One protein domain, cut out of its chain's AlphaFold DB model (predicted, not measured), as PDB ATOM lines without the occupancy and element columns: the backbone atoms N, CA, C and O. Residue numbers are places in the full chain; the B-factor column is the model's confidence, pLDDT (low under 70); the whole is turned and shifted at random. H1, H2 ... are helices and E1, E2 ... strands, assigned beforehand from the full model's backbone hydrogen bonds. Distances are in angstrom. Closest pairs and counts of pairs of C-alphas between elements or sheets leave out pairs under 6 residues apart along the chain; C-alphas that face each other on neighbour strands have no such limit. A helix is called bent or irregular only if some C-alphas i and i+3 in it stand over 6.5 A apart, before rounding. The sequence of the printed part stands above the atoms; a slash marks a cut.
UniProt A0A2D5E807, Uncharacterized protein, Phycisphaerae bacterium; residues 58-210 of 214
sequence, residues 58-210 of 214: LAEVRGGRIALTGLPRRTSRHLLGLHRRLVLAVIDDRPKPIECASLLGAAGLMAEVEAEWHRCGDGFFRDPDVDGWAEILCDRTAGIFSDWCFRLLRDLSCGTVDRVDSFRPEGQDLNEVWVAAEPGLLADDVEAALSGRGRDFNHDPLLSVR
ATOM      1  N   LEU A  58      23.843  11.638  47.650       88.00
ATOM      2  CA  LEU A  58      23.622  11.495  46.213       88.00
ATOM      3  C   LEU A  58      22.249  10.897  45.891       88.00
ATOM      4  O   LEU A  58      21.540  11.409  45.024       88.00
ATOM      5  N   ALA A  59      21.877   9.816  46.576       89.31
ATOM      6  CA  ALA A  59      20.633   9.103  46.313       89.31
ATOM      7  C   ALA A  59      20.123   8.342  47.539       89.31
ATOM      8  O   ALA A  59      20.868   8.071  48.478       89.31
ATOM      9  N   GLU A  60      18.852   7.961  47.495       88.88
ATOM     10  CA  GLU A  60      18.194   7.101  48.476       88.88
ATOM     11  C   GLU A  60      17.478   5.968  47.743       88.88
ATOM     12  O   GLU A  60      16.854   6.206  46.707       88.88
ATOM     13  N   VAL A  61      17.550   4.743  48.264       87.69
ATOM     14  CA  VAL A  61      16.870   3.583  47.676       87.69
ATOM     15  C   VAL A  61      15.847   3.016  48.652       87.69
ATOM     16  O   VAL A  61      16.160   2.670  49.794       87.69
ATOM     17  N   ARG A  62      14.610   2.871  48.171       84.31
ATOM     18  CA  ARG A  62      13.483   2.302  48.914       84.31
ATOM     19  C   ARG A  62      12.765   1.265  48.067       84.31
ATOM     20  O   ARG A  62      12.301   1.569  46.971       84.31
ATOM     21  N   GLY A  63      12.684   0.028  48.563       77.44
ATOM     22  CA  GLY A  63      12.010  -1.066  47.850       77.44
ATOM     23  C   GLY A  63      12.552  -1.296  46.432       77.44
ATOM     24  O   GLY A  63      11.784  -1.572  45.519       77.44
ATOM     25  N   GLY A  64      13.859  -1.096  46.228       81.00
ATOM     26  CA  GLY A  64      14.510  -1.204  44.919       81.00
ATOM     27  C   GLY A  64      14.335   0.010  44.003       81.00
ATOM     28  O   GLY A  64      14.911   0.017  42.923       81.00
ATOM     29  N   ARG A  65      13.591   1.049  44.404       86.38
ATOM     30  CA  ARG A  65      13.462   2.304  43.649       86.38
ATOM     31  C   ARG A  65      14.429   3.351  44.174       86.38
ATOM     32  O   ARG A  65      14.521   3.555  45.381       86.38
ATOM     33  N   ILE A  66      15.089   4.041  43.256       90.25
ATOM     34  CA  ILE A  66      16.052   5.099  43.542       90.25
ATOM     35  C   ILE A  66      15.400   6.489  43.474       90.25
ATOM     36  O   ILE A  66      14.670   6.813  42.537       90.25
ATOM     37  N   ALA A  67      15.730   7.341  44.441       89.50
ATOM     38  CA  ALA A  67      15.496   8.778  44.427       89.50
ATOM     39  C   ALA A  67      16.845   9.514  44.410       89.50
ATOM     40  O   ALA A  67      17.619   9.427  45.359       89.50
ATOM     41  N   LEU A  68      17.136  10.241  43.327       89.12
ATOM     42  CA  LEU A  68      18.369  11.022  43.167       89.12
ATOM     43  C   LEU A  68      18.196  12.406  43.804       89.12
ATOM     44  O   LEU A  68      17.498  13.260  43.251       89.12
ATOM     45  N   THR A  69      18.824  12.619  44.959       85.81
ATOM     46  CA  THR A  69      18.687  13.837  45.776       85.81
ATOM     47  C   THR A  69      19.882  14.781  45.659       85.81
ATOM     48  O   THR A  69      19.706  15.987  45.813       85.81
ATOM     49  N   GLY A  70      21.070  14.261  45.333       84.25
ATOM     50  CA  GLY A  70      22.303  15.047  45.193       84.25
ATOM     51  C   GLY A  70      22.609  15.543  43.784       84.25
ATOM     52  O   GLY A  70      23.593  16.250  43.595       84.25
ATOM     53  N   LEU A  71      21.791  15.186  42.790       87.31
ATOM     54  CA  LEU A  71      21.954  15.635  41.406       87.31
ATOM     55  C   LEU A  71      20.946  16.748  41.058       87.31
ATOM     56  O   LEU A  71      19.830  16.765  41.593       87.31
ATOM     57  N   PRO A  72      21.277  17.657  40.121       89.31
ATOM     58  CA  PRO A  72      20.328  18.609  39.565       89.31
ATOM     59  C   PRO A  72      19.076  17.901  39.043       89.31
ATOM     60  O   PRO A  72      19.155  16.886  38.350       89.31
ATOM     61  N   ARG A  73      17.897  18.481  39.305       88.19
ATOM     62  CA  ARG A  73      16.595  17.880  38.947       88.19
ATOM     63  C   ARG A  73      16.495  17.443  37.485       88.19
ATOM     64  O   ARG A  73      15.835  16.449  37.195       88.19
ATOM     65  N   ARG A  74      17.112  18.195  36.572       89.19
ATOM     66  CA  ARG A  74      17.145  17.872  35.141       89.19
ATOM     67  C   ARG A  74      17.879  16.551  34.894       89.19
ATOM     68  O   ARG A  74      17.292  15.646  34.315       89.19
ATOM     69  N   THR A  75      19.103  16.438  35.393       89.81
ATOM     70  CA  THR A  75      19.955  15.252  35.261       89.81
ATOM     71  C   THR A  75      19.324  14.043  35.944       89.81
ATOM     72  O   THR A  75      19.241  12.971  35.346       89.81
ATOM     73  N   SER A  76      18.747  14.228  37.140       90.75
ATOM     74  CA  SER A  76      17.980  13.179  37.822       90.75
ATOM     75  C   SER A  76      16.824  12.669  36.964       90.75
ATOM     76  O   SER A  76      16.669  11.467  36.784       90.75
ATOM     77  N   ARG A  77      16.012  13.565  36.390       91.31
ATOM     78  CA  ARG A  77      14.889  13.173  35.524       91.31
ATOM     79  C   ARG A  77      15.349  12.488  34.245       91.31
ATOM     80  O   ARG A  77      14.681  11.562  33.804       91.31
ATOM     81  N   HIS A  78      16.459  12.923  33.653       91.19
ATOM     82  CA  HIS A  78      16.992  12.302  32.440       91.19
ATOM     83  C   HIS A  78      17.480  10.879  32.721       91.19
ATOM     84  O   HIS A  78      17.091   9.956  32.001       91.19
ATOM     85  N   LEU A  79      18.232  10.682  33.811       92.75
ATOM     86  CA  LEU A  79      18.691   9.360  34.229       92.75
ATOM     87  C   LEU A  79      17.513   8.443  34.582       92.75
ATOM     88  O   LEU A  79      17.397   7.362  34.018       92.75
ATOM     89  N   LEU A  80      16.596   8.881  35.451       93.00
ATOM     90  CA  LEU A  80      15.435   8.070  35.847       93.00
ATOM     91  C   LEU A  80      14.484   7.810  34.669       93.00
ATOM     92  O   LEU A  80      13.957   6.712  34.514       93.00
ATOM     93  N   GLY A  81      14.302   8.795  33.788       93.56
ATOM     94  CA  GLY A  81      13.486   8.670  32.583       93.56
ATOM     95  C   GLY A  81      14.075   7.717  31.540       93.56
ATOM     96  O   GLY A  81      13.340   7.210  30.691       93.56
ATOM     97  N   LEU A  82      15.381   7.427  31.594       93.88
ATOM     98  CA  LEU A  82      15.996   6.406  30.747       93.88
ATOM     99  C   LEU A  82      15.392   5.022  31.012       93.88
ATOM    100  O   LEU A  82      15.182   4.278  30.059       93.88
ATOM    101  N   HIS A  83      15.041   4.708  32.263       95.12
ATOM    102  CA  HIS A  83      14.425   3.428  32.622       95.12
ATOM    103  C   HIS A  83      13.132   3.180  31.848       95.12
ATOM    104  O   HIS A  83      13.012   2.177  31.145       95.12
ATOM    105  N   ARG A  84      12.204   4.144  31.890       94.75
ATOM    106  CA  ARG A  84      10.934   4.045  31.162       94.75
ATOM    107  C   ARG A  84      11.156   3.973  29.654       94.75
ATOM    108  O   ARG A  84      10.480   3.209  28.979       94.75
ATOM    109  N   ARG A  85      12.113   4.729  29.107       94.94
ATOM    110  CA  ARG A  85      12.415   4.680  27.666       94.94
ATOM    111  C   ARG A  85      13.001   3.338  27.228       94.94
ATOM    112  O   ARG A  85      12.649   2.872  26.152       94.94
ATOM    113  N   LEU A  86      13.848   2.714  28.048       94.50
ATOM    114  CA  LEU A  86      14.344   1.355  27.805       94.50
ATOM    115  C   LEU A  86      13.197   0.347  27.793       94.50
ATOM    116  O   LEU A  86      13.067  -0.434  26.858       94.50
ATOM    117  N   VAL A  87      12.332   0.421  28.800       94.88
ATOM    118  CA  VAL A  87      11.137  -0.417  28.916       94.88
ATOM    119  C   VAL A  87      10.211  -0.256  27.705       94.88
ATOM    120  O   VAL A  87       9.803  -1.248  27.110       94.88
ATOM    121  N   LEU A  88       9.942   0.978  27.272       94.25
ATOM    122  CA  LEU A  88       9.134   1.243  26.078       94.25
ATOM    123  C   LEU A  88       9.795   0.733  24.790       94.25
ATOM    124  O   LEU A  88       9.092   0.292  23.887       94.25
ATOM    125  N   ALA A  89      11.128   0.762  24.699       93.50
ATOM    126  CA  ALA A  89      11.847   0.164  23.575       93.50
ATOM    127  C   ALA A  89      11.681  -1.360  23.515       93.50
ATOM    128  O   ALA A  89      11.642  -1.912  22.422       93.50
ATOM    129  N   VAL A  90      11.539  -2.031  24.662       92.12
ATOM    130  CA  VAL A  90      11.275  -3.476  24.724       92.12
ATOM    131  C   VAL A  90       9.822  -3.815  24.383       92.12
ATOM    132  O   VAL A  90       9.579  -4.745  23.621       92.12
ATOM    133  N   ILE A  91       8.858  -3.083  24.948       91.06
ATOM    134  CA  ILE A  91       7.426  -3.408  24.817       91.06
ATOM    135  C   ILE A  91       6.896  -3.090  23.415       91.06
ATOM    136  O   ILE A  91       6.148  -3.877  22.844       91.06
ATOM    137  N   ASP A  92       7.274  -1.932  22.872       89.75
ATOM    138  CA  ASP A  92       6.684  -1.340  21.661       89.75
ATOM    139  C   ASP A  92       7.686  -1.305  20.487       89.75
ATOM    140  O   ASP A  92       7.544  -0.514  19.559       89.75
ATOM    141  N   ASP A  93       8.748  -2.120  20.562       85.50
ATOM    142  CA  ASP A  93       9.823  -2.249  19.556       85.50
ATOM    143  C   ASP A  93      10.398  -0.894  19.089       85.50
ATOM    144  O   ASP A  93      10.757  -0.680  17.924       85.50
ATOM    145  N   ARG A  94      10.456   0.083  20.006       89.12
ATOM    146  CA  ARG A  94      10.973   1.423  19.700       89.12
ATOM    147  C   ARG A  94      12.493   1.391  19.548       89.12
ATOM    148  O   ARG A  94      13.170   0.552  20.146       89.12
ATOM    149  N   PRO A  95      13.077   2.367  18.827       89.56
ATOM    150  CA  PRO A  95      14.523   2.526  18.789       89.56
ATOM    151  C   PRO A  95      15.118   2.617  20.196       89.56
ATOM    152  O   PRO A  95      14.614   3.351  21.053       89.56
ATOM    153  N   LYS A  96      16.223   1.896  20.420       89.12
ATOM    154  CA  LYS A  96      16.947   1.945  21.694       89.12
ATOM    155  C   LYS A  96      17.403   3.389  21.972       89.12
ATOM    156  O   LYS A  96      17.886   4.048  21.045       89.12
ATOM    157  N   PRO A  97      17.282   3.886  23.218       89.38
ATOM    158  CA  PRO A  97      17.783   5.205  23.591       89.38
ATOM    159  C   PRO A  97      19.257   5.362  23.208       89.38
ATOM    160  O   PRO A  97      20.070   4.472  23.468       89.38
ATOM    161  N   ILE A  98      19.601   6.489  22.584       85.38
ATOM    162  CA  ILE A  98      20.954   6.737  22.064       85.38
ATOM    163  C   ILE A  98      22.011   6.708  23.176       85.38
ATOM    164  O   ILE A  98      23.141   6.281  22.954       85.38
ATOM    165  N   GLU A  99      21.616   7.082  24.392       85.81
ATOM    166  CA  GLU A  99      22.449   7.066  25.591       85.81
ATOM    167  C   GLU A  99      22.974   5.662  25.911       85.81
ATOM    168  O   GLU A  99      24.085   5.494  26.408       85.81
ATOM    169  N   CYS A 100      22.219   4.614  25.577       84.56
ATOM    170  CA  CYS A 100      22.628   3.240  25.857       84.56
ATOM    171  C   CYS A 100      23.827   2.776  25.024       84.56
ATOM    172  O   CYS A 100      24.436   1.765  25.366       84.56
ATOM    173  N   ALA A 101      24.179   3.495  23.954       82.12
ATOM    174  CA  ALA A 101      25.373   3.199  23.172       82.12
ATOM    175  C   ALA A 101      26.667   3.607  23.897       82.12
ATOM    176  O   ALA A 101      27.703   2.976  23.693       82.12
ATOM    177  N   SER A 102      26.620   4.652  24.731       80.06
ATOM    178  CA  SER A 102      27.789   5.206  25.429       80.06
ATOM    179  C   SER A 102      27.876   4.787  26.896       80.06
ATOM    180  O   SER A 102      28.973   4.747  27.458       80.06
ATOM    181  N   LEU A 103      26.742   4.486  27.533       89.00
ATOM    182  CA  LEU A 103      26.693   4.200  28.963       89.00
ATOM    183  C   LEU A 103      27.172   2.786  29.301       89.00
ATOM    184  O   LEU A 103      26.706   1.780  28.756       89.00
ATOM    185  N   LEU A 104      28.067   2.708  30.286       87.12
ATOM    186  CA  LEU A 104      28.612   1.445  30.766       87.12
ATOM    187  C   LEU A 104      27.492   0.533  31.286       87.12
ATOM    188  O   LEU A 104      26.645   0.934  32.082       87.12
ATOM    189  N   GLY A 105      27.491  -0.721  30.833       88.38
ATOM    190  CA  GLY A 105      26.541  -1.734  31.295       88.38
ATOM    191  C   GLY A 105      25.097  -1.548  30.813       88.38
ATOM    192  O   GLY A 105      24.259  -2.383  31.148       88.38
ATOM    193  N   ALA A 106      24.795  -0.526  30.001       91.12
ATOM    194  CA  ALA A 106      23.438  -0.287  29.503       91.12
ATOM    195  C   ALA A 106      22.915  -1.438  28.623       91.12
ATOM    196  O   ALA A 106      21.739  -1.780  28.696       91.12
ATOM    197  N   ALA A 107      23.788  -2.096  27.852       90.38
ATOM    198  CA  ALA A 107      23.426  -3.296  27.094       90.38
ATOM    199  C   ALA A 107      23.007  -4.468  28.002       90.38
ATOM    200  O   ALA A 107      22.074  -5.194  27.676       90.38
ATOM    201  N   GLY A 108      23.670  -4.624  29.155       92.06
ATOM    202  CA  GLY A 108      23.310  -5.635  30.151       92.06
ATOM    203  C   GLY A 108      21.969  -5.326  30.811       92.06
ATOM    204  O   GLY A 108      21.116  -6.199  30.885       92.06
ATOM    205  N   LEU A 109      21.746  -4.065  31.204       94.25
ATOM    206  CA  LEU A 109      20.447  -3.616  31.712       94.25
ATOM    207  C   LEU A 109      19.325  -3.883  30.695       94.25
ATOM    208  O   LEU A 109      18.277  -4.396  31.067       94.25
ATOM    209  N   MET A 110      19.554  -3.577  29.416       93.31
ATOM    210  CA  MET A 110      18.572  -3.826  28.360       93.31
ATOM    211  C   MET A 110      18.226  -5.316  28.238       93.31
ATOM    212  O   MET A 110      17.051  -5.656  28.163       93.31
ATOM    213  N   ALA A 111      19.226  -6.201  28.280       93.25
ATOM    214  CA  ALA A 111      19.001  -7.646  28.228       93.25
ATOM    215  C   ALA A 111      18.177  -8.159  29.425       93.25
ATOM    216  O   ALA A 111      17.323  -9.026  29.254       93.25
ATOM    217  N   GLU A 112      18.384  -7.607  30.623       95.12
ATOM    218  CA  GLU A 112      17.580  -7.944  31.807       95.12
ATOM    219  C   GLU A 112      16.120  -7.479  31.670       95.12
ATOM    220  O   GLU A 112      15.197  -8.206  32.040       95.12
ATOM    221  N   VAL A 113      15.891  -6.292  31.093       94.25
ATOM    222  CA  VAL A 113      14.536  -5.788  30.809       94.25
ATOM    223  C   VAL A 113      13.842  -6.656  29.755       94.25
ATOM    224  O   VAL A 113      12.691  -7.039  29.951       94.25
ATOM    225  N   GLU A 114      14.540  -7.021  28.674       93.44
ATOM    226  CA  GLU A 114      14.051  -7.956  27.648       93.44
ATOM    227  C   GLU A 114      13.697  -9.324  28.277       93.44
ATOM    228  O   GLU A 114      12.624  -9.879  28.025       93.44
ATOM    229  N   ALA A 115      14.543  -9.845  29.171       92.88
ATOM    230  CA  ALA A 115      14.298 -11.104  29.871       92.88
ATOM    231  C   ALA A 115      13.101 -11.042  30.838       92.88
ATOM    232  O   ALA A 115      12.360 -12.019  30.964       92.88
ATOM    233  N   GLU A 116      12.898  -9.926  31.541       93.12
ATOM    234  CA  GLU A 116      11.716  -9.726  32.388       93.12
ATOM    235  C   GLU A 116      10.443  -9.576  31.548       93.12
ATOM    236  O   GLU A 116       9.419 -10.160  31.897       93.12
ATOM    237  N   TRP A 117      10.505  -8.882  30.407       91.81
ATOM    238  CA  TRP A 117       9.378  -8.777  29.478       91.81
ATOM    239  C   TRP A 117       8.922 -10.148  28.980       91.81
ATOM    240  O   TRP A 117       7.738 -10.471  29.045       91.81
ATOM    241  N   HIS A 118       9.861 -11.014  28.590       88.94
ATOM    242  CA  HIS A 118       9.538 -12.386  28.197       88.94
ATOM    243  C   HIS A 118       8.893 -13.210  29.321       88.94
ATOM    244  O   HIS A 118       8.099 -14.104  29.039       88.94
ATOM    245  N   ARG A 119       9.184 -12.898  30.591       86.88
ATOM    246  CA  ARG A 119       8.529 -13.513  31.758       86.88
ATOM    247  C   ARG A 119       7.155 -12.912  32.068       86.88
ATOM    248  O   ARG A 119       6.388 -13.517  32.812       86.88
ATOM    249  N   CYS A 120       6.826 -11.738  31.529       78.31
ATOM    250  CA  CYS A 120       5.574 -11.034  31.811       78.31
ATOM    251  C   CYS A 120       4.344 -11.589  31.062       78.31
ATOM    252  O   CYS A 120       3.237 -11.162  31.359       78.31
ATOM    253  N   GLY A 121       4.489 -12.577  30.173       64.25
ATOM    254  CA  GLY A 121       3.376 -13.134  29.385       64.25
ATOM    255  C   GLY A 121       2.489 -14.180  30.079       64.25
ATOM    256  O   GLY A 121       1.404 -14.477  29.580       64.25
ATOM    257  N   ASP A 122       2.901 -14.729  31.227       59.72
ATOM    258  CA  ASP A 122       2.173 -15.820  31.886       59.72
ATOM    259  C   ASP A 122       1.256 -15.299  33.009       59.72
ATOM    260  O   ASP A 122       1.714 -14.876  34.071       59.72
ATOM    261  N   GLY A 123      -0.066 -15.374  32.806       57.12
ATOM    262  CA  GLY A 123      -1.050 -15.300  33.899       57.12
ATOM    263  C   GLY A 123      -1.792 -13.972  34.121       57.12
ATOM    264  O   GLY A 123      -2.500 -13.857  35.123       57.12
ATOM    265  N   PHE A 124      -1.708 -12.988  33.218       62.62
ATOM    266  CA  PHE A 124      -2.541 -11.778  33.309       62.62
ATOM    267  C   PHE A 124      -3.979 -12.033  32.822       62.62
ATOM    268  O   PHE A 124      -4.207 -12.529  31.724       62.62
ATOM    269  N   PHE A 125      -4.972 -11.680  33.650       53.75
ATOM    270  CA  PHE A 125      -6.400 -11.896  33.355       53.75
ATOM    271  C   PHE A 125      -6.939 -10.973  32.245       53.75
ATOM    272  O   PHE A 125      -7.902 -11.312  31.556       53.75
ATOM    273  N   ARG A 126      -6.323  -9.798  32.076       67.00
ATOM    274  CA  ARG A 126      -6.528  -8.860  30.966       67.00
ATOM    275  C   ARG A 126      -5.181  -8.279  30.587       67.00
ATOM    276  O   ARG A 126      -4.412  -7.966  31.488       67.00
ATOM    277  N   ASP A 127      -4.954  -8.138  29.290       78.19
ATOM    278  CA  ASP A 127      -3.745  -7.545  28.734       78.19
ATOM    279  C   ASP A 127      -3.758  -6.022  28.992       78.19
ATOM    280  O   ASP A 127      -4.698  -5.353  28.542       78.19
ATOM    281  N   PRO A 128      -2.818  -5.476  29.788       82.94
ATOM    282  CA  PRO A 128      -2.606  -4.037  29.907       82.94
ATOM    283  C   PRO A 128      -2.357  -3.372  28.549       82.94
ATOM    284  O   PRO A 128      -1.923  -4.003  27.586       82.94
ATOM    285  N   ASP A 129      -2.595  -2.064  28.476       89.19
ATOM    286  CA  ASP A 129      -2.071  -1.262  27.374       89.19
ATOM    287  C   ASP A 129      -0.549  -1.066  27.517       89.19
ATOM    288  O   ASP A 129       0.080  -1.501  28.485       89.19
ATOM    289  N   VAL A 130       0.066  -0.421  26.522       87.50
ATOM    290  CA  VAL A 130       1.521  -0.200  26.489       87.50
ATOM    291  C   VAL A 130       2.008   0.544  27.736       87.50
ATOM    292  O   VAL A 130       3.057   0.200  28.280       87.50
ATOM    293  N   ASP A 131       1.253   1.534  28.215       90.50
ATOM    294  CA  ASP A 131       1.629   2.311  29.395       90.50
ATOM    295  C   ASP A 131       1.500   1.505  30.691       90.50
ATOM    296  O   ASP A 131       2.411   1.557  31.521       90.50
ATOM    297  N   GLY A 132       0.443   0.702  30.843       90.88
ATOM    298  CA  GLY A 132       0.290  -0.212  31.972       90.88
ATOM    299  C   GLY A 132       1.375  -1.290  32.001       90.88
ATOM    300  O   GLY A 132       1.948  -1.573  33.055       90.88
ATOM    301  N   TRP A 133       1.739  -1.845  30.842       91.44
ATOM    302  CA  TRP A 133       2.886  -2.750  30.741       91.44
ATOM    303  C   TRP A 133       4.201  -2.064  31.090       91.44
ATOM    304  O   TRP A 133       5.042  -2.661  31.766       91.44
ATOM    305  N   ALA A 134       4.378  -0.810  30.670       92.62
ATOM    306  CA  ALA A 134       5.571  -0.049  30.993       92.62
ATOM    307  C   ALA A 134       5.702   0.180  32.503       92.62
ATOM    308  O   ALA A 134       6.799   0.049  33.040       92.62
ATOM    309  N   GLU A 135       4.604   0.468  33.202       92.19
ATOM    310  CA  GLU A 135       4.592   0.584  34.664       92.19
ATOM    311  C   GLU A 135       4.961  -0.735  35.346       92.19
ATOM    312  O   GLU A 135       5.878  -0.765  36.165       92.19
ATOM    313  N   ILE A 136       4.331  -1.845  34.948       91.81
ATOM    314  CA  ILE A 136       4.624  -3.177  35.499       91.81
ATOM    315  C   ILE A 136       6.097  -3.542  35.291       91.81
ATOM    316  O   ILE A 136       6.763  -4.012  36.218       91.81
ATOM    317  N   LEU A 137       6.623  -3.338  34.082       92.88
ATOM    318  CA  LEU A 137       7.995  -3.713  33.765       92.88
ATOM    319  C   LEU A 137       9.005  -2.789  34.457       92.88
ATOM    320  O   LEU A 137      10.018  -3.282  34.958       92.88
ATOM    321  N   CYS A 138       8.723  -1.485  34.563       94.06
ATOM    322  CA  CYS A 138       9.523  -0.562  35.375       94.06
ATOM    323  C   CYS A 138       9.566  -1.020  36.837       94.06
ATOM    324  O   CYS A 138      10.637  -1.063  37.434       94.06
ATOM    325  N   ASP A 139       8.434  -1.422  37.406       92.69
ATOM    326  CA  ASP A 139       8.354  -1.868  38.795       92.69
ATOM    327  C   ASP A 139       9.170  -3.139  39.044       92.69
ATOM    328  O   ASP A 139       9.951  -3.204  39.994       92.69
ATOM    329  N   ARG A 140       9.056  -4.131  38.156       92.56
ATOM    330  CA  ARG A 140       9.803  -5.394  38.271       92.56
ATOM    331  C   ARG A 140      11.302  -5.232  38.056       92.56
ATOM    332  O   ARG A 140      12.093  -5.950  38.662       92.56
ATOM    333  N   THR A 141      11.700  -4.280  37.220       94.88
ATOM    334  CA  THR A 141      13.112  -4.021  36.910       94.88
ATOM    335  C   THR A 141      13.708  -2.882  37.738       94.88
ATOM    336  O   THR A 141      14.881  -2.562  37.563       94.88
ATOM    337  N   ALA A 142      12.954  -2.303  38.682       93.44
ATOM    338  CA  ALA A 142      13.396  -1.177  39.506       93.44
ATOM    339  C   ALA A 142      14.695  -1.478  40.265       93.44
ATOM    340  O   ALA A 142      15.628  -0.680  40.218       93.44
ATOM    341  N   GLY A 143      14.792  -2.651  40.902       92.44
ATOM    342  CA  GLY A 143      16.001  -3.056  41.627       92.44
ATOM    343  C   GLY A 143      17.226  -3.169  40.715       92.44
ATOM    344  O   GLY A 143      18.278  -2.612  41.019       92.44
ATOM    345  N   ILE A 144      17.063  -3.805  39.550       94.31
ATOM    346  CA  ILE A 144      18.126  -3.969  38.545       94.31
ATOM    347  C   ILE A 144      18.575  -2.603  38.014       94.31
ATOM    348  O   ILE A 144      19.772  -2.347  37.865       94.31
ATOM    349  N   PHE A 145      17.617  -1.712  37.758       95.75
ATOM    350  CA  PHE A 145      17.879  -0.353  37.312       95.75
ATOM    351  C   PHE A 145      18.626   0.464  38.373       95.75
ATOM    352  O   PHE A 145      19.613   1.122  38.044       95.75
ATOM    353  N   SER A 146      18.218   0.385  39.640       94.19
ATOM    354  CA  SER A 146      18.912   1.036  40.755       94.19
ATOM    355  C   SER A 146      20.344   0.511  40.901       94.19
ATOM    356  O   SER A 146      21.287   1.298  40.949       94.19
ATOM    357  N   ASP A 147      20.559  -0.803  40.859       93.88
ATOM    358  CA  ASP A 147      21.911  -1.377  40.923       93.88
ATOM    359  C   ASP A 147      22.786  -0.996  39.725       93.88
ATOM    360  O   ASP A 147      24.006  -0.832  39.848       93.88
ATOM    361  N   TRP A 148      22.192  -0.860  38.541       95.69
ATOM    362  CA  TRP A 148      22.889  -0.318  37.381       95.69
ATOM    363  C   TRP A 148      23.239   1.164  37.574       95.69
ATOM    364  O   TRP A 148      24.392   1.530  37.347       95.69
ATOM    365  N   CYS A 149      22.312   1.993  38.070       95.00
ATOM    366  CA  CYS A 149      22.570   3.402  38.377       95.00
ATOM    367  C   CYS A 149      23.723   3.557  39.368       95.00
ATOM    368  O   CYS A 149      24.607   4.379  39.146       95.00
ATOM    369  N   PHE A 150      23.763   2.738  40.422       94.06
ATOM    370  CA  PHE A 150      24.866   2.753  41.380       94.06
ATOM    371  C   PHE A 150      26.214   2.490  40.701       94.06
ATOM    372  O   PHE A 150      27.168   3.243  40.887       94.06
ATOM    373  N   ARG A 151      26.296   1.430  39.886       93.94
ATOM    374  CA  ARG A 151      27.529   1.070  39.169       93.94
ATOM    375  C   ARG A 151      27.952   2.155  38.186       93.94
ATOM    376  O   ARG A 151      29.138   2.451  38.110       93.94
ATOM    377  N   LEU A 152      26.997   2.752  37.472       92.75
ATOM    378  CA  LEU A 152      27.253   3.870  36.569       92.75
ATOM    379  C   LEU A 152      27.815   5.076  37.330       92.75
ATOM    380  O   LEU A 152      28.860   5.593  36.954       92.75
ATOM    381  N   LEU A 153      27.149   5.503  38.405       92.62
ATOM    382  CA  LEU A 153      27.567   6.657  39.202       92.62
ATOM    383  C   LEU A 153      28.942   6.429  39.831       92.62
ATOM    384  O   LEU A 153      29.787   7.317  39.780       92.62
ATOM    385  N   ARG A 154      29.196   5.224  40.351       92.12
ATOM    386  CA  ARG A 154      30.503   4.843  40.889       92.12
ATOM    387  C   ARG A 154      31.591   4.820  39.816       92.12
ATOM    388  O   ARG A 154      32.713   5.206  40.109       92.12
ATOM    389  N   ASP A 155      31.296   4.377  38.598       90.50
ATOM    390  CA  ASP A 155      32.267   4.395  37.498       90.50
ATOM    391  C   ASP A 155      32.589   5.829  37.052       90.50
ATOM    392  O   ASP A 155      33.759   6.194  36.957       90.50
ATOM    393  N   LEU A 156      31.561   6.664  36.865       89.19
ATOM    394  CA  LEU A 156      31.724   8.074  36.497       89.19
ATOM    395  C   LEU A 156      32.509   8.855  37.553       89.19
ATOM    396  O   LEU A 156      33.337   9.690  37.214       89.19
ATOM    397  N   SER A 157      32.304   8.537  38.830       87.25
ATOM    398  CA  SER A 157      33.010   9.185  39.932       87.25
ATOM    399  C   SER A 157      34.396   8.588  40.226       87.25
ATOM    400  O   SER A 157      35.008   8.913  41.243       87.25
ATOM    401  N   CYS A 158      34.895   7.673  39.386       84.06
ATOM    402  CA  CYS A 158      36.146   6.942  39.613       84.06
ATOM    403  C   CYS A 158      36.198   6.178  40.954       84.06
ATOM    404  O   CYS A 158      37.259   6.019  41.558       84.06
ATOM    405  N   GLY A 159      35.056   5.682  41.428       84.38
ATOM    406  CA  GLY A 159      34.953   4.841  42.617       84.38
ATOM    407  C   GLY A 159      34.562   5.569  43.902       84.38
ATOM    408  O   GLY A 159      34.454   4.908  44.927       84.38
ATOM    409  N   THR A 160      34.348   6.886  43.861       83.88
ATOM    410  CA  THR A 160      34.071   7.722  45.050       83.88
ATOM    411  C   THR A 160      32.620   7.684  45.548       83.88
ATOM    412  O   THR A 160      32.333   8.280  46.584       83.88
ATOM    413  N   VAL A 161      31.696   7.027  44.830       88.50
ATOM    414  CA  VAL A 161      30.321   6.808  45.314       88.50
ATOM    415  C   VAL A 161      30.259   5.558  46.179       88.50
ATOM    416  O   VAL A 161      30.519   4.457  45.683       88.50
ATOM    417  N   ASP A 162      29.818   5.711  47.424       87.44
ATOM    418  CA  ASP A 162      29.691   4.622  48.392       87.44
ATOM    419  C   ASP A 162      28.241   4.401  48.842       87.44
ATOM    420  O   ASP A 162      27.417   5.323  48.858       87.44
ATOM    421  N   ARG A 163      27.937   3.146  49.201       89.12
ATOM    422  CA  ARG A 163      26.669   2.733  49.819       89.12
ATOM    423  C   ARG A 163      26.825   2.805  51.326       89.12
ATOM    424  O   ARG A 163      27.766   2.237  51.877       89.12
ATOM    425  N   VAL A 164      25.893   3.478  51.978       83.44
ATOM    426  CA  VAL A 164      25.828   3.585  53.428       83.44
ATOM    427  C   VAL A 164      24.491   3.011  53.863       83.44
ATOM    428  O   VAL A 164      23.435   3.436  53.381       83.44
ATOM    429  N   ASP A 165      24.543   2.038  54.769       68.75
ATOM    430  CA  ASP A 165      23.339   1.497  55.387       68.75
ATOM    431  C   ASP A 165      22.609   2.626  56.116       68.75
ATOM    432  O   ASP A 165      23.215   3.438  56.827       68.75
ATOM    433  N   SER A 166      21.296   2.719  55.907       62.41
ATOM    434  CA  SER A 166      20.515   3.783  56.524       62.41
ATOM    435  C   SER A 166      20.497   3.573  58.044       62.41
ATOM    436  O   SER A 166      19.933   2.612  58.564       62.41
ATOM    437  N   PHE A 167      21.143   4.473  58.786       52.19
ATOM    438  CA  PHE A 167      21.057   4.511  60.244       52.19
ATOM    439  C   PHE A 167      19.797   5.293  60.637       52.19
ATOM    440  O   PHE A 167      19.871   6.387  61.191       52.19
ATOM    441  N   ARG A 168      18.614   4.790  60.269       55.41
ATOM    442  CA  ARG A 168      17.361   5.270  60.865       55.41
ATOM    443  C   ARG A 168      16.841   4.223  61.842       55.41
ATOM    444  O   ARG A 168      16.323   3.198  61.399       55.41
ATOM    445  N   PRO A 169      16.954   4.458  63.161       47.00
ATOM    446  CA  PRO A 169      16.137   3.726  64.101       47.00
ATOM    447  C   PRO A 169      14.692   4.203  63.895       47.00
ATOM    448  O   PRO A 169      14.433   5.400  63.848       47.00
ATOM    449  N   GLU A 170      13.779   3.246  63.754       46.38
ATOM    450  CA  GLU A 170      12.318   3.419  63.756       46.38
ATOM    451  C   GLU A 170      11.647   3.780  62.409       46.38
ATOM    452  O   GLU A 170      11.492   4.927  62.000       46.38
ATOM    453  N   GLY A 171      11.124   2.737  61.753       51.91
ATOM    454  CA  GLY A 171       9.822   2.806  61.077       51.91
ATOM    455  C   GLY A 171       9.765   3.304  59.632       51.91
ATOM    456  O   GLY A 171       8.662   3.446  59.109       51.91
ATOM    457  N   GLN A 172      10.889   3.550  58.958       52.28
ATOM    458  CA  GLN A 172      10.887   3.919  57.536       52.28
ATOM    459  C   GLN A 172      11.745   2.947  56.721       52.28
ATOM    460  O   GLN A 172      12.914   2.763  57.040       52.28
ATOM    461  N   ASP A 173      11.170   2.361  55.661       58.91
ATOM    462  CA  ASP A 173      11.798   1.375  54.753       58.91
ATOM    463  C   ASP A 173      12.919   1.972  53.867       58.91
ATOM    464  O   ASP A 173      12.985   1.733  52.658       58.91
ATOM    465  N   LEU A 174      13.768   2.837  54.419       58.56
ATOM    466  CA  LEU A 174      14.982   3.285  53.749       58.56
ATOM    467  C   LEU A 174      16.015   2.168  53.859       58.56
ATOM    468  O   LEU A 174      16.596   1.950  54.922       58.56
ATOM    469  N   ASN A 175      16.231   1.469  52.747       68.69
ATOM    470  CA  ASN A 175      17.152   0.339  52.699       68.69
ATOM    471  C   ASN A 175      18.600   0.807  52.519       68.69
ATOM    472  O   ASN A 175      19.506   0.183  53.054       68.69
ATOM    473  N   GLU A 176      18.825   1.896  51.775       83.69
ATOM    474  CA  GLU A 176      20.173   2.285  51.356       83.69
ATOM    475  C   GLU A 176      20.269   3.789  51.064       83.69
ATOM    476  O   GLU A 176      19.357   4.376  50.471       83.69
ATOM    477  N   VAL A 177      21.385   4.415  51.449       87.50
ATOM    478  CA  VAL A 177      21.725   5.801  51.096       87.50
ATOM    479  C   VAL A 177      23.050   5.806  50.345       87.50
ATOM    480  O   VAL A 177      24.007   5.159  50.762       87.50
ATOM    481  N   TRP A 178      23.129   6.543  49.241       90.94
ATOM    482  CA  TRP A 178      24.363   6.706  48.472       90.94
ATOM    483  C   TRP A 178      24.978   8.063  48.746       90.94
ATOM    484  O   TRP A 178      24.275   9.081  48.764       90.94
ATOM    485  N   VAL A 179      26.295   8.079  48.909       88.62
ATOM    486  CA  VAL A 179      27.066   9.291  49.181       88.62
ATOM    487  C   VAL A 179      28.196   9.458  48.173       88.62
ATOM    488  O   VAL A 179      28.732   8.473  47.674       88.62
ATOM    489  N   ALA A 180      28.543  10.703  47.866       86.12
ATOM    490  CA  ALA A 180      29.649  11.090  47.001       86.12
ATOM    491  C   ALA A 180      30.362  12.314  47.586       86.12
ATOM    492  O   ALA A 180      29.721  13.211  48.132       86.12
ATOM    493  N   ALA A 181      31.686  12.386  47.438       79.12
ATOM    494  CA  ALA A 181      32.462  13.521  47.938       79.12
ATOM    495  C   ALA A 181      32.067  14.847  47.255       79.12
ATOM    496  O   ALA A 181      31.929  15.865  47.927       79.12
ATOM    497  N   GLU A 182      31.842  14.829  45.938       80.69
ATOM    498  CA  GLU A 182      31.542  16.023  45.136       80.69
ATOM    499  C   GLU A 182      30.365  15.753  44.172       80.69
ATOM    500  O   GLU A 182      30.563  15.593  42.966       80.69
ATOM    501  N   PRO A 183      29.114  15.695  44.671       81.50
ATOM    502  CA  PRO A 183      27.957  15.327  43.849       81.50
ATOM    503  C   PRO A 183      27.664  16.336  42.728       81.50
ATOM    504  O   PRO A 183      27.104  15.961  41.700       81.50
ATOM    505  N   GLY A 184      28.090  17.595  42.886       78.12
ATOM    506  CA  GLY A 184      27.988  18.617  41.843       78.12
ATOM    507  C   GLY A 184      28.855  18.323  40.614       78.12
ATOM    508  O   GLY A 184      28.357  18.421  39.501       78.12
ATOM    509  N   LEU A 185      30.114  17.904  40.796       80.31
ATOM    510  CA  LEU A 185      30.982  17.532  39.668       80.31
ATOM    511  C   LEU A 185      30.510  16.238  39.005       80.31
ATOM    512  O   LEU A 185      30.488  16.132  37.781       80.31
ATOM    513  N   LEU A 186      30.054  15.280  39.817       86.19
ATOM    514  CA  LEU A 186      29.459  14.050  39.309       86.19
ATOM    515  C   LEU A 186      28.218  14.329  38.447       86.19
ATOM    516  O   LEU A 186      27.979  13.618  37.476       86.19
ATOM    517  N   ALA A 187      27.431  15.358  38.765       86.81
ATOM    518  CA  ALA A 187      26.276  15.727  37.956       86.81
ATOM    519  C   ALA A 187      26.640  16.133  36.527       86.81
ATOM    520  O   ALA A 187      25.957  15.712  35.590       86.81
ATOM    521  N   ASP A 188      27.711  16.910  36.363       85.62
ATOM    522  CA  ASP A 188      28.182  17.335  35.045       85.62
ATOM    523  C   ASP A 188      28.655  16.130  34.223       85.62
ATOM    524  O   ASP A 188      28.313  16.011  33.044       85.62
ATOM    525  N   ASP A 189      29.354  15.184  34.857       87.81
ATOM    526  CA  ASP A 189      29.799  13.943  34.213       87.81
ATOM    527  C   ASP A 189      28.626  13.027  33.830       87.81
ATOM    528  O   ASP A 189      28.634  12.410  32.760       87.81
ATOM    529  N   VAL A 190      27.583  12.957  34.664       90.00
ATOM    530  CA  VAL A 190      26.352  12.213  34.354       90.00
ATOM    531  C   VAL A 190      25.626  12.844  33.169       90.00
ATOM    532  O   VAL A 190      25.235  12.124  32.251       90.00
ATOM    533  N   GLU A 191      25.457  14.167  33.143       88.31
ATOM    534  CA  GLU A 191      24.809  14.860  32.023       88.31
ATOM    535  C   GLU A 191      25.623  14.696  30.728       88.31
ATOM    536  O   GLU A 191      25.056  14.424  29.667       88.31
ATOM    537  N   ALA A 192      26.955  14.792  30.806       85.75
ATOM    538  CA  ALA A 192      27.838  14.542  29.673       85.75
ATOM    539  C   ALA A 192      27.657  13.113  29.139       85.75
ATOM    540  O   ALA A 192      27.410  12.933  27.944       85.75
ATOM    541  N   ALA A 193      27.667  12.107  30.017       86.62
ATOM    542  CA  ALA A 193      27.470  10.710  29.641       86.62
ATOM    543  C   ALA A 193      26.079  10.442  29.030       86.62
ATOM    544  O   ALA A 193      25.965   9.719  28.035       86.62
ATOM    545  N   LEU A 194      25.030  11.063  29.584       87.81
ATOM    546  CA  LEU A 194      23.653  10.997  29.080       87.81
ATOM    547  C   LEU A 194      23.444  11.781  27.778       87.81
ATOM    548  O   LEU A 194      22.473  11.545  27.068       87.81
ATOM    549  N   SER A 195      24.333  12.702  27.416       83.06
ATOM    550  CA  SER A 195      24.218  13.445  26.156       83.06
ATOM    551  C   SER A 195      24.625  12.626  24.921       83.06
ATOM    552  O   SER A 195      24.484  13.100  23.792       83.06
ATOM    553  N   GLY A 196      25.167  11.416  25.114       68.56
ATOM    554  CA  GLY A 196      25.704  10.576  24.037       68.56
ATOM    555  C   GLY A 196      26.988  11.129  23.406       68.56
ATOM    556  O   GLY A 196      27.526  10.533  22.472       68.56
ATOM    557  N   ARG A 197      27.499  12.261  23.904       61.91
ATOM    558  CA  ARG A 197      28.833  12.767  23.580       61.91
ATOM    559  C   ARG A 197      29.831  11.956  24.407       61.91
ATOM    560  O   ARG A 197      29.572  11.654  25.566       61.91
ATOM    561  N   GLY A 198      30.916  11.508  23.780       55.00
ATOM    562  CA  GLY A 198      31.925  10.667  24.432       55.00
ATOM    563  C   GLY A 198      32.488  11.273  25.726       55.00
ATOM    564  O   GLY A 198      32.323  12.458  25.994       55.00
ATOM    565  N   ARG A 199      33.147  10.422  26.523       55.59
ATOM    566  CA  ARG A 199      33.694  10.724  27.857       55.59
ATOM    567  C   ARG A 199      34.740  11.850  27.829       55.59
ATOM    568  O   ARG A 199      35.909  11.568  27.579       55.59
ATOM    569  N   ASP A 200      34.333  13.060  28.188       56.16
ATOM    570  CA  ASP A 200      35.215  14.086  28.750       56.16
ATOM    571  C   ASP A 200      34.916  14.142  30.257       56.16
ATOM    572  O   ASP A 200      33.884  14.671  30.660       56.16
ATOM    573  N   PHE A 201      35.750  13.501  31.082       57.09
ATOM    574  CA  PHE A 201      35.547  13.450  32.536       57.09
ATOM    575  C   PHE A 201      36.039  14.737  33.200       57.09
ATOM    576  O   PHE A 201      37.205  15.101  33.038       57.09
ATOM    577  N   ASN A 202      35.179  15.384  33.986       59.38
ATOM    578  CA  ASN A 202      35.532  16.526  34.825       59.38
ATOM    579  C   ASN A 202      35.912  16.108  36.254       59.38
ATOM    580  O   ASN A 202      36.642  16.844  36.924       59.38
ATOM    581  N   HIS A 203      35.464  14.944  36.736       55.72
ATOM    582  CA  HIS A 203      35.851  14.449  38.053       55.72
ATOM    583  C   HIS A 203      37.300  13.925  38.055       55.72
ATOM    584  O   HIS A 203      37.598  12.841  37.557       55.72
ATOM    585  N   ASP A 204      38.215  14.685  38.670       58.88
ATOM    586  CA  ASP A 204      39.584  14.237  38.960       58.88
ATOM    587  C   ASP A 204      39.620  13.502  40.317       58.88
ATOM    588  O   ASP A 204      39.421  14.136  41.362       58.88
ATOM    589  N   PRO A 205      39.890  12.183  40.351       56.28
ATOM    590  CA  PRO A 205      39.914  11.411  41.592       56.28
ATOM    591  C   PRO A 205      40.984  11.888  42.589       56.28
ATOM    592  O   PRO A 205      40.837  11.678  43.797       56.28
ATOM    593  N   LEU A 206      42.050  12.554  42.129       54.53
ATOM    594  CA  LEU A 206      43.152  13.008  42.985       54.53
ATOM    595  C   LEU A 206      42.814  14.265  43.798       54.53
ATOM    596  O   LEU A 206      43.479  14.537  44.804       54.53
ATOM    597  N   LEU A 207      41.782  15.014  43.401       53.09
ATOM    598  CA  LEU A 207      41.307  16.185  44.143       53.09
ATOM    599  C   LEU A 207      40.367  15.788  45.292       53.09
ATOM    600  O   LEU A 207      40.442  16.378  46.373       53.09
ATOM    601  N   SER A 208      39.580  14.728  45.111       48.50
ATOM    602  CA  SER A 208      38.619  14.213  46.099       48.50
ATOM    603  C   SER A 208      39.255  13.509  47.308       48.50
ATOM    604  O   SER A 208      38.729  13.595  48.415       48.50
ATOM    605  N   VAL A 209      40.421  12.865  47.154       49.47
ATOM    606  CA  VAL A 209      41.088  12.115  48.248       49.47
ATOM    607  C   VAL A 209      41.677  13.038  49.328       49.47
ATOM    608  O   VAL A 209      41.870  12.624  50.468       49.47
ATOM    609  N   ARG A 210      41.942  14.315  49.021       46.69
ATOM    610  CA  ARG A 210      42.579  15.252  49.969       46.69
ATOM    611  C   ARG A 210      41.633  15.875  51.001       46.69
ATOM    612  O   ARG A 210      42.098  16.671  51.814       46.69
TER     613      ARG A 210
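AT A GLANCE: This is residues 58 to 210 of the 214 residues of an uncharacterized protein of Phycisphaerae bacterium (UniProt A0A2D5E807). A small four-stranded sheet has one arm of a long bent helix, H4b, laid over one face; H3 and H5 pack on that arm, and H1 packs on H3, H5 and the other arm, H4a. The loop of residues 121 to 127 sticks out at one end of the longest axis, and H6 makes the other end, packing on no helix. The printed part has 153 residues, with the order E1 E2 H1 H2 H3 H4 E3 E4 H5 H6. The sheet runs E2 E1 E4 E3, all antiparallel, and the class is mixed, helices and strands. The whole is compact, with a radius of gyration of the C-alphas of 16.6 A, but flat: 58 by 44 by 23 A.

HOW THE PARTS SIT: Start at E1, residues 58 to 62, which forms a hairpin with E2, residues 65 to 68; N 60 and O 67 are 2.9 A apart. Beside E1 find E4, residues 176 to 179, with N 178 and O 59 2.8 A apart. E4 forms a hairpin with E3, residues 162 to 165; N 164 and O 177 are 2.8 A apart. H4, residues 130 to 156, was assigned as one helix by its hydrogen bonds but is bent: C-alphas 140 and 143 are 7.4 A apart. Its arm H4b, residues 143 to 156, makes two layers with the sheet, a helix on one face, at a height over the sheet of 9.6 A; it runs along the strands, at 14 degrees to E1 on the local plane. H3, residues 106 to 119, touches H4b with its residues 106 to 112 alone, at a shallow tilt of 3 degrees, opposite ways; the closest C-alphas, of Leu 109 and Phe 145, are 7.0 A apart. H5, residues 183 to 194, touches H4b about perpendicular, at 74 degrees, with C-alphas Leu 156 and Asp 189 closest at 6.6 A. H1, residues 73 to 91, only grazes the sheet; it touches the arm H4a, residues 130 to 140, at a steep tilt of 69.8 degrees, only just short of perpendicular, with C-alphas Val 87 and Ala 134 closest at 6.0 A. H2, residues 98 to 101, touches H3 only at the corner, and only just, with 3 pairs of C-alphas within 8 A; the closest, of Cys 100 and Ala 106, are 5.1 A apart. H6, residues 205 to 210, is apart from H5. Every O i to N i+4 pair is within hydrogen-bond range in H3, H4a and H4b, against 13 of 15 in H1, 7 of 8 in H5 and 0 of 2 in H6, where 0 of 3 O i to N i+3 pairs are; H2 is too short for an O i to N i+4 pair.

IN THESE COORDINATES: Find C-alpha 58 at (23.622, 11.495, 46.213), where E1 begins. From C-alpha 73 at (16.595, 17.880, 38.947), H1 runs 27.1 A; H3 spans 20.1 A, H4b 19.9 A and H5 16.0 A. H6 ends at C-alpha 210, (42.579, 15.252, 49.969).

THE WHOLE: The two farthest C-alphas, of Phe 125 and Arg 210, are 58.4 A apart. The printed part has no cut, and no link is long. Look for pLDDT under 70 at residues 121 to 126, 165 to 175 and 196 to 210.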